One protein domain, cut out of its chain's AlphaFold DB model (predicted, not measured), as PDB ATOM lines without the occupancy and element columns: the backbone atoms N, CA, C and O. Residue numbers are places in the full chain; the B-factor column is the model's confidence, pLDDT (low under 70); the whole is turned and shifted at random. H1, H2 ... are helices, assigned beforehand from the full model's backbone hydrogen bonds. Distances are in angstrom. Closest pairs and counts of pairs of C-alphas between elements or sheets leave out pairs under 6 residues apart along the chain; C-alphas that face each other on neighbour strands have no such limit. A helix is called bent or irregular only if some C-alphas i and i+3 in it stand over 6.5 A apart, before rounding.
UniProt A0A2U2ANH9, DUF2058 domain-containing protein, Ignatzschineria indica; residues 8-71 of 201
ATOM      1  N   VAL A   8       9.872 -41.326 -11.014       79.44
ATOM      2  CA  VAL A   8       8.538 -41.785 -11.446       79.44
ATOM      3  C   VAL A   8       8.271 -43.216 -10.973       79.44
ATOM      4  O   VAL A   8       7.157 -43.525 -10.556       79.44
ATOM      5  N   LYS A   9       9.285 -44.090 -10.996       75.25
ATOM      6  CA  LYS A   9       9.182 -45.471 -10.504       75.25
ATOM      7  C   LYS A   9       9.058 -45.540  -8.978       75.25
ATOM      8  O   LYS A   9       8.355 -46.411  -8.485       75.25
ATOM      9  N   ALA A  10       9.674 -44.605  -8.253       79.31
ATOM     10  CA  ALA A  10       9.534 -44.442  -6.805       79.31
ATOM     11  C   ALA A  10       8.213 -43.762  -6.382       79.31
ATOM     12  O   ALA A  10       7.998 -43.542  -5.196       79.31
ATOM     13  N   GLY A  11       7.337 -43.396  -7.328       76.88
ATOM     14  CA  GLY A  11       6.034 -42.783  -7.036       76.88
ATOM     15  C   GLY A  11       6.084 -41.306  -6.625       76.88
ATOM     16  O   GLY A  11       5.042 -40.719  -6.351       76.88
ATOM     17  N   LEU A  12       7.262 -40.674  -6.636       74.81
ATOM     18  CA  LEU A  12       7.457 -39.276  -6.225       74.81
ATOM     19  C   LEU A  12       6.884 -38.264  -7.235       74.81
ATOM     20  O   LEU A  12       6.603 -37.123  -6.876       74.81
ATOM     21  N   VAL A  13       6.705 -38.650  -8.506       79.69
ATOM     22  CA  VAL A  13       6.147 -37.783  -9.561       79.69
ATOM     23  C   VAL A  13       5.253 -38.575 -10.516       79.69
ATOM     24  O   VAL A  13       5.624 -39.646 -10.994       79.69
ATOM     25  N   SER A  14       4.094 -38.010 -10.879       82.75
ATOM     26  CA  SER A  14       3.199 -38.608 -11.876       82.75
ATOM     27  C   SER A  14       3.771 -38.536 -13.301       82.75
ATOM     28  O   SER A  14       4.381 -37.539 -13.709       82.75
ATOM     29  N   LYS A  15       3.529 -39.586 -14.101       81.75
ATOM     30  CA  LYS A  15       3.990 -39.692 -15.503       81.75
ATOM     31  C   LYS A  15       3.585 -38.478 -16.351       81.75
ATOM     32  O   LYS A  15       4.372 -38.022 -17.182       81.75
ATOM     33  N   ASP A  16       2.407 -37.908 -16.110       82.69
ATOM     34  CA  ASP A  16       1.903 -36.761 -16.872       82.69
ATOM     35  C   ASP A  16       2.630 -35.458 -16.543       82.69
ATOM     36  O   ASP A  16       2.981 -34.704 -17.454       82.69
ATOM     37  N   ARG A  17       2.946 -35.208 -15.266       80.19
ATOM     38  CA  ARG A  17       3.777 -34.058 -14.872       80.19
ATOM     39  C   ARG A  17       5.189 -34.191 -15.439       80.19
ATOM     40  O   ARG A  17       5.740 -33.219 -15.961       80.19
ATOM     41  N   ALA A  18       5.744 -35.405 -15.438       79.44
ATOM     42  CA  ALA A  18       7.043 -35.675 -16.041       79.44
ATOM     43  C   ALA A  18       7.055 -35.392 -17.559       79.44
ATOM     44  O   ALA A  18       8.019 -34.800 -18.051       79.44
ATOM     45  N   LYS A  19       5.993 -35.753 -18.292       83.62
ATOM     46  CA  LYS A  19       5.853 -35.470 -19.733       83.62
ATOM     47  C   LYS A  19       5.617 -33.985 -20.036       83.62
ATOM     48  O   LYS A  19       6.207 -33.467 -20.983       83.62
ATOM     49  N   LYS A  20       4.803 -33.280 -19.240       84.06
ATOM     50  CA  LYS A  20       4.568 -31.832 -19.413       84.06
ATOM     51  C   LYS A  20       5.861 -31.031 -19.262       84.06
ATOM     52  O   LYS A  20       6.223 -30.283 -20.166       84.06
ATOM     53  N   ALA A  21       6.622 -31.284 -18.200       82.00
ATOM     54  CA  ALA A  21       7.897 -30.604 -17.975       82.00
ATOM     55  C   ALA A  21       8.954 -30.908 -19.062       82.00
ATOM     56  O   ALA A  21       9.787 -30.057 -19.357       82.00
ATOM     57  N   GLN A  22       8.919 -32.088 -19.694       82.88
ATOM     58  CA  GLN A  22       9.755 -32.413 -20.863       82.88
ATOM     59  C   GLN A  22       9.402 -31.535 -22.073       82.88
ATOM     60  O   GLN A  22      10.284 -30.916 -22.670       82.88
ATOM     61  N   LYS A  23       8.107 -31.432 -22.399       85.56
ATOM     62  CA  LYS A  23       7.628 -30.605 -23.515       85.56
ATOM     63  C   LYS A  23       7.979 -29.129 -23.332       85.56
ATOM     64  O   LYS A  23       8.400 -28.489 -24.289       85.56
ATOM     65  N   GLU A  24       7.848 -28.592 -22.120       83.81
ATOM     66  CA  GLU A  24       8.223 -27.198 -21.853       83.81
ATOM     67  C   GLU A  24       9.726 -26.955 -21.978       83.81
ATOM     68  O   GLU A  24      10.142 -25.957 -22.564       83.81
ATOM     69  N   LYS A  25      10.553 -27.896 -21.509       82.19
ATOM     70  CA  LYS A  25      12.011 -27.804 -21.646       82.19
ATOM     71  C   LYS A  25      12.440 -27.819 -23.118       82.19
ATOM     72  O   LYS A  25      13.286 -27.022 -23.513       82.19
ATOM     73  N   ALA A  26      11.819 -28.673 -23.934       83.62
ATOM     74  CA  ALA A  26      12.062 -28.732 -25.376       83.62
ATOM     75  C   ALA A  26      11.639 -27.437 -26.094       83.62
ATOM     76  O   ALA A  26      12.375 -26.936 -26.942       83.62
ATOM     77  N   LYS A  27      10.493 -26.848 -25.715       84.31
ATOM     78  CA  LYS A  27      10.045 -25.549 -26.245       84.31
ATOM     79  C   LYS A  27      11.015 -24.416 -25.903       84.31
ATOM     80  O   LYS A  27      11.390 -23.668 -26.801       84.31
ATOM     81  N   LYS A  28      11.466 -24.325 -24.645       78.31
ATOM     82  CA  LYS A  28      12.452 -23.318 -24.209       78.31
ATOM     83  C   LYS A  28      13.780 -23.445 -24.962       78.31
ATOM     84  O   LYS A  28      14.323 -22.443 -25.410       78.31
ATOM     85  N   LEU A  29      14.269 -24.670 -25.174       79.88
ATOM     86  CA  LEU A  29      15.480 -24.918 -25.969       79.88
ATOM     87  C   LEU A  29      15.317 -24.479 -27.432       79.88
ATOM     88  O   LEU A  29      16.225 -23.872 -27.990       79.88
ATOM     89  N   HIS A  30      14.160 -24.742 -28.048       82.00
ATOM     90  CA  HIS A  30      13.901 -24.317 -29.426       82.00
ATOM     91  C   HIS A  30      13.824 -22.787 -29.567       82.00
ATOM     92  O   HIS A  30      14.317 -22.238 -30.550       82.00
ATOM     93  N   GLN A  31      13.253 -22.090 -28.578       78.12
ATOM     94  CA  GLN A  31      13.214 -20.622 -28.539       78.12
ATOM     95  C   GLN A  31      14.612 -20.017 -28.334       78.12
ATOM     96  O   GLN A  31      14.975 -19.069 -29.027       78.12
ATOM     97  N   ALA A  32      15.441 -20.630 -27.487       75.81
ATOM     98  CA  ALA A  32      16.820 -20.198 -27.249       75.81
ATOM     99  C   ALA A  32      17.739 -20.341 -28.475       75.81
ATOM    100  O   ALA A  32      18.754 -19.663 -28.574       75.81
ATOM    101  N   HIS A  33      17.397 -21.192 -29.446       76.81
ATOM    102  CA  HIS A  33      18.129 -21.251 -30.715       76.81
ATOM    103  C   HIS A  33      17.898 -20.023 -31.608       76.81
ATOM    104  O   HIS A  33      18.726 -19.755 -32.478       76.81
ATOM    105  N   ARG A  34      16.788 -19.297 -31.416       78.94
ATOM    106  CA  ARG A  34      16.436 -18.104 -32.205       78.94
ATOM    107  C   ARG A  34      16.731 -16.796 -31.469       78.94
ATOM    108  O   ARG A  34      16.951 -15.788 -32.128       78.94
ATOM    109  N   ASP A  35      16.768 -16.823 -30.138       84.06
ATOM    110  CA  ASP A  35      17.011 -15.654 -29.292       84.06
ATOM    111  C   ASP A  35      18.339 -15.778 -28.524       84.06
ATOM    112  O   ASP A  35      18.512 -16.652 -27.669       84.06
ATOM    113  N   LYS A  36      19.286 -14.877 -28.825       78.94
ATOM    114  CA  LYS A  36      20.614 -14.841 -28.191       78.94
ATOM    115  C   LYS A  36      20.548 -14.504 -26.697       78.94
ATOM    116  O   LYS A  36      21.355 -15.046 -25.942       78.94
ATOM    117  N   ASN A  37      19.594 -13.678 -26.261       78.62
ATOM    118  CA  ASN A  37      19.442 -13.330 -24.847       78.62
ATOM    119  C   ASN A  37      18.943 -14.543 -24.059       78.62
ATOM    120  O   ASN A  37      19.568 -14.934 -23.072       78.62
ATOM    121  N   LEU A  38      17.909 -15.215 -24.570       76.12
ATOM    122  CA  LEU A  38      17.367 -16.435 -23.967       76.12
ATOM    123  C   LEU A  38      18.407 -17.571 -23.924       76.12
ATOM    124  O   LEU A  38      18.426 -18.369 -22.987       76.12
ATOM    125  N   LYS A  39      19.300 -17.642 -24.921       79.56
ATOM    126  CA  LYS A  39      20.433 -18.580 -24.931       79.56
ATOM    127  C   LYS A  39      21.434 -18.286 -23.815       79.56
ATOM    128  O   LYS A  39      21.816 -19.210 -23.101       79.56
ATOM    129  N   SER A  40      21.821 -17.019 -23.653       78.50
ATOM    130  CA  SER A  40      22.763 -16.596 -22.609       78.50
ATOM    131  C   SER A  40      22.214 -16.837 -21.198       78.50
ATOM    132  O   SER A  40      22.935 -17.320 -20.328       78.50
ATOM    133  N   GLU A  41      20.914 -16.614 -20.994       82.94
ATOM    134  CA  GLU A  41      20.227 -16.881 -19.731       82.94
ATOM    135  C   GLU A  41      20.197 -18.383 -19.406       82.94
ATOM    136  O   GLU A  41      20.515 -18.788 -18.289       82.94
ATOM    137  N   LEU A  42      19.910 -19.235 -20.399       81.44
ATOM    138  CA  LEU A  42      19.948 -20.695 -20.256       81.44
ATOM    139  C   LEU A  42      21.355 -21.233 -19.968       81.44
ATOM    140  O   LEU A  42      21.499 -22.221 -19.248       81.44
ATOM    141  N   GLU A  43      22.393 -20.630 -20.546       83.12
ATOM    142  CA  GLU A  43      23.788 -20.984 -20.271       83.12
ATOM    143  C   GLU A  43      24.204 -20.554 -18.857       83.12
ATOM    144  O   GLU A  43      24.775 -21.364 -18.126       83.12
ATOM    145  N   ALA A  44      23.825 -19.351 -18.418       83.94
ATOM    146  CA  ALA A  44      24.052 -18.884 -17.050       83.94
ATOM    147  C   ALA A  44      23.302 -19.735 -16.006       83.94
ATOM    148  O   ALA A  44      23.864 -20.082 -14.966       83.94
ATOM    149  N   GLU A  45      22.055 -20.130 -16.288       85.94
ATOM    150  CA  GLU A  45      21.266 -21.022 -15.428       85.94
ATOM    151  C   GLU A  45      21.911 -22.412 -15.313       85.94
ATOM    152  O   GLU A  45      21.969 -22.987 -14.223       85.94
ATOM    153  N   LYS A  46      22.428 -22.961 -16.423       85.75
ATOM    154  CA  LYS A  46      23.179 -24.226 -16.410       85.75
ATOM    155  C   LYS A  46      24.443 -24.111 -15.569       85.75
ATOM    156  O   LYS A  46      24.668 -24.979 -14.733       85.75
ATOM    157  N   LEU A  47      25.215 -23.039 -15.748       86.62
ATOM    158  CA  LEU A  47      26.450 -22.819 -14.998       86.62
ATOM    159  C   LEU A  47      26.177 -22.722 -13.489       86.62
ATOM    160  O   LEU A  47      26.871 -23.350 -12.694       86.62
ATOM    161  N   ARG A  48      25.116 -21.999 -13.094       88.19
ATOM    162  CA  ARG A  48      24.666 -21.921 -11.695       88.19
ATOM    163  C   ARG A  48      24.258 -23.284 -11.145       88.19
ATOM    164  O   ARG A  48      24.721 -23.661 -10.078       88.19
ATOM    165  N   LYS A  49      23.460 -24.058 -11.887       86.81
ATOM    166  CA  LYS A  49      23.055 -25.414 -11.475       86.81
ATOM    167  C   LYS A  49      24.227 -26.380 -11.365       86.81
ATOM    168  O   LYS A  49      24.227 -27.245 -10.494       86.81
ATOM    169  N   GLU A  50      25.210 -26.271 -12.250       87.00
ATOM    170  CA  GLU A  50      26.435 -27.064 -12.167       87.00
ATOM    171  C   GLU A  50      27.270 -26.672 -10.948       87.00
ATOM    172  O   GLU A  50      27.754 -27.562 -10.251       87.00
ATOM    173  N   ALA A  51      27.385 -25.377 -10.648       86.94
ATOM    174  CA  ALA A  51      28.058 -24.890  -9.446       86.94
ATOM    175  C   ALA A  51      27.344 -25.345  -8.161       86.94
ATOM    176  O   ALA A  51      27.991 -25.891  -7.273       86.94
ATOM    177  N   GLU A  52      26.016 -25.217  -8.088       87.56
ATOM    178  CA  GLU A  52      25.203 -25.714  -6.968       87.56
ATOM    179  C   GLU A  52      25.356 -27.225  -6.782       87.56
ATOM    180  O   GLU A  52      25.501 -27.708  -5.661       87.56
ATOM    181  N   ARG A  53      25.364 -27.988  -7.881       86.94
ATOM    182  CA  ARG A  53      25.548 -29.439  -7.826       86.94
ATOM    183  C   ARG A  53      26.943 -29.817  -7.337       86.94
ATOM    184  O   ARG A  53      27.053 -30.725  -6.522       86.94
ATOM    185  N   ARG A  54      27.987 -29.124  -7.801       86.81
ATOM    186  CA  ARG A  54      29.358 -29.329  -7.310       86.81
ATOM    187  C   ARG A  54      29.463 -29.007  -5.823       86.81
ATOM    188  O   ARG A  54      29.962 -29.844  -5.084       86.81
ATOM    189  N   ALA A  55      28.911 -27.878  -5.385       86.12
ATOM    190  CA  ALA A  55      28.887 -27.497  -3.974       86.12
ATOM    191  C   ALA A  55      28.138 -28.528  -3.110       86.12
ATOM    192  O   ALA A  55      28.603 -28.890  -2.033       86.12
ATOM    193  N   PHE A  56      27.010 -29.056  -3.595       88.12
ATOM    194  CA  PHE A  56      26.279 -30.128  -2.917       88.12
ATOM    195  C   PHE A  56      27.086 -31.432  -2.845       88.12
ATOM    196  O   PHE A  56      27.151 -32.058  -1.788       88.12
ATOM    197  N   ASP A  57      27.711 -31.844  -3.951       85.62
ATOM    198  CA  ASP A  57      28.528 -33.059  -4.002       85.62
ATOM    199  C   ASP A  57      29.771 -32.935  -3.099       85.62
ATOM    200  O   ASP A  57      30.153 -33.905  -2.447       85.62
ATOM    201  N   GLU A  58      30.387 -31.754  -3.019       85.50
ATOM    202  CA  GLU A  58      31.504 -31.451  -2.112       85.50
ATOM    203  C   GLU A  58      31.073 -31.480  -0.644       85.50
ATOM    204  O   GLU A  58      31.701 -32.173   0.159       85.50
ATOM    205  N   ALA A  59      29.965 -30.818  -0.297       83.75
ATOM    206  CA  ALA A  59      29.412 -30.847   1.055       83.75
ATOM    207  C   ALA A  59      29.049 -32.276   1.491       83.75
ATOM    208  O   ALA A  59      29.324 -32.684   2.619       83.75
ATOM    209  N   LYS A  60      28.480 -33.071   0.578       85.94
ATOM    210  CA  LYS A  60      28.162 -34.474   0.842       85.94
ATOM    211  C   LYS A  60      29.421 -35.317   1.048       85.94
ATOM    212  O   LYS A  60      29.459 -36.107   1.982       85.94
ATOM    213  N   LYS A  61      30.457 -35.132   0.224       85.62
ATOM    214  CA  LYS A  61      31.746 -35.821   0.400       85.62
ATOM    215  C   LYS A  61      32.390 -35.500   1.746       85.62
ATOM    216  O   LYS A  61      32.932 -36.410   2.364       85.62
ATOM    217  N   ALA A  62      32.327 -34.246   2.192       83.62
ATOM    218  CA  ALA A  62      32.834 -33.851   3.504       83.62
ATOM    219  C   ALA A  62      32.072 -34.564   4.634       83.62
ATOM    220  O   ALA A  62      32.690 -35.214   5.472       83.62
ATOM    221  N   MET A  63      30.736 -34.553   4.583       84.88
ATOM    222  CA  MET A  63      29.895 -35.260   5.556       84.88
ATOM    223  C   MET A  63      30.141 -36.781   5.556       84.88
ATOM    224  O   MET A  63      30.155 -37.419   6.607       84.88
ATOM    225  N   ASP A  64      30.317 -37.381   4.377       87.06
ATOM    226  CA  ASP A  64      30.591 -38.813   4.237       87.06
ATOM    227  C   ASP A  64      31.988 -39.170   4.780       87.06
ATOM    228  O   ASP A  64      32.165 -40.242   5.358       87.06
ATOM    229  N   LEU A  65      32.975 -38.274   4.645       87.56
ATOM    230  CA  LEU A  65      34.310 -38.454   5.218       87.56
ATOM    231  C   LEU A  65      34.271 -38.448   6.751       87.56
ATOM    232  O   LEU A  65      34.838 -39.351   7.363       87.56
ATOM    233  N   GLU A  66      33.576 -37.482   7.357       85.56
ATOM    234  CA  GLU A  66      33.407 -37.394   8.815       85.56
ATOM    235  C   GLU A  66      32.728 -38.653   9.369       85.56
ATOM    236  O   GLU A  66      33.257 -39.310  10.266       85.56
ATOM    237  N   LYS A  67      31.616 -39.079   8.759       87.62
ATOM    238  CA  LYS A  67      30.930 -40.323   9.149       87.62
ATOM    239  C   LYS A  67      31.820 -41.551   9.012       87.62
ATOM    240  O   LYS A  67      31.782 -42.436   9.863       87.62
ATOM    241  N   ASN A  68      32.618 -41.634   7.948       90.19
ATOM    242  CA  ASN A  68      33.545 -42.749   7.777       90.19
ATOM    243  C   ASN A  68      34.608 -42.768   8.880       90.19
ATOM    244  O   ASN A  68      34.925 -43.843   9.383       90.19
ATOM    245  N   GLN A  69      35.123 -41.608   9.292       88.75
ATOM    246  CA  GLN A  69      36.066 -41.515  10.407       88.75
ATOM    247  C   GLN A  69      35.432 -41.973  11.725       88.75
ATOM    248  O   GLN A  69      36.041 -42.761  12.446       88.75
ATOM    249  N   GLU A  70      34.192 -41.564  12.010       87.62
ATOM    250  CA  GLU A  70      33.450 -42.022  13.192       87.62
ATOM    251  C   GLU A  70      33.254 -43.545  13.195       87.62
ATOM    252  O   GLU A  70      33.457 -44.204  14.218       87.62
ATOM    253  N   ILE A  71      32.900 -44.121  12.042       90.25
ATOM    254  CA  ILE A  71      32.728 -45.571  11.888       90.25
ATOM    255  C   ILE A  71      34.051 -46.299  12.131       90.25
ATOM    256  O   ILE A  71      34.066 -47.290  12.860       90.25
TER     257      ILE A  71
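AT A GLANCE: This is residues 8 to 71 of the 201 residues of the protein "DUF2058 domain-containing protein" of Ignatzschineria indica (UniProt A0A2U2ANH9). Two helices meet near their ends as an open V, the long H2 making one arm and the shorter H1 the other, with a tight link at the corner. A stretch with no named element, residues 8 to 14, leads into the far end of H1. The printed part has 64 residues with two named helices, in the order H1, H2, and no named strand; the class is all helix. The whole is extended, with a radius of gyration of the C-alphas of 17.9 A, and flat, with spans of 53 by 32 by 8 A.

HOW THE PARTS SIT: H2, residues 36 to 71, is the longest helix, and H1, residues 15 to 32, comes before it. H1 and H2 touch only at the corner by their link, with 4 pairs of C-alphas within 8 A. The closest C-alphas of the two are those of Ala 32 and Lys 39, 4.6 A apart. H1 touches H2 with residues 31 to 32 alone, and H2 touches H1 with residues 38 to 42 alone. Their lines stand at a steep tilt of 50 degrees, and they run opposite ways. Their centres are 23.4 A apart. In both H1 and H2 every O i to N i+4 pair is within hydrogen-bond range.

IN THESE COORDINATES: H2 has 36 residues and measures 51.9 A from its first to its last C-alpha, from C-alpha 36 at (20.614, -14.841, -28.191) to C-alpha 71 at (32.728, -45.571, 11.888). H1 has 18 residues and measures 26.1 A, beginning with C-alpha 15 at (3.990, -39.692, -15.503). Neither helix is bent.

THE WHOLE: The two C-alphas farthest apart are those of Arg 34 and Ile 71, at 54.4 A. Residues 9 to 15, 19 to 27 and 44 to 71 stand free. The printed part has no cut, and the link from H1 to H2, 3 residues, is tight. The mean pLDDT of the printed part is 83.2, and no printed residue is under 70.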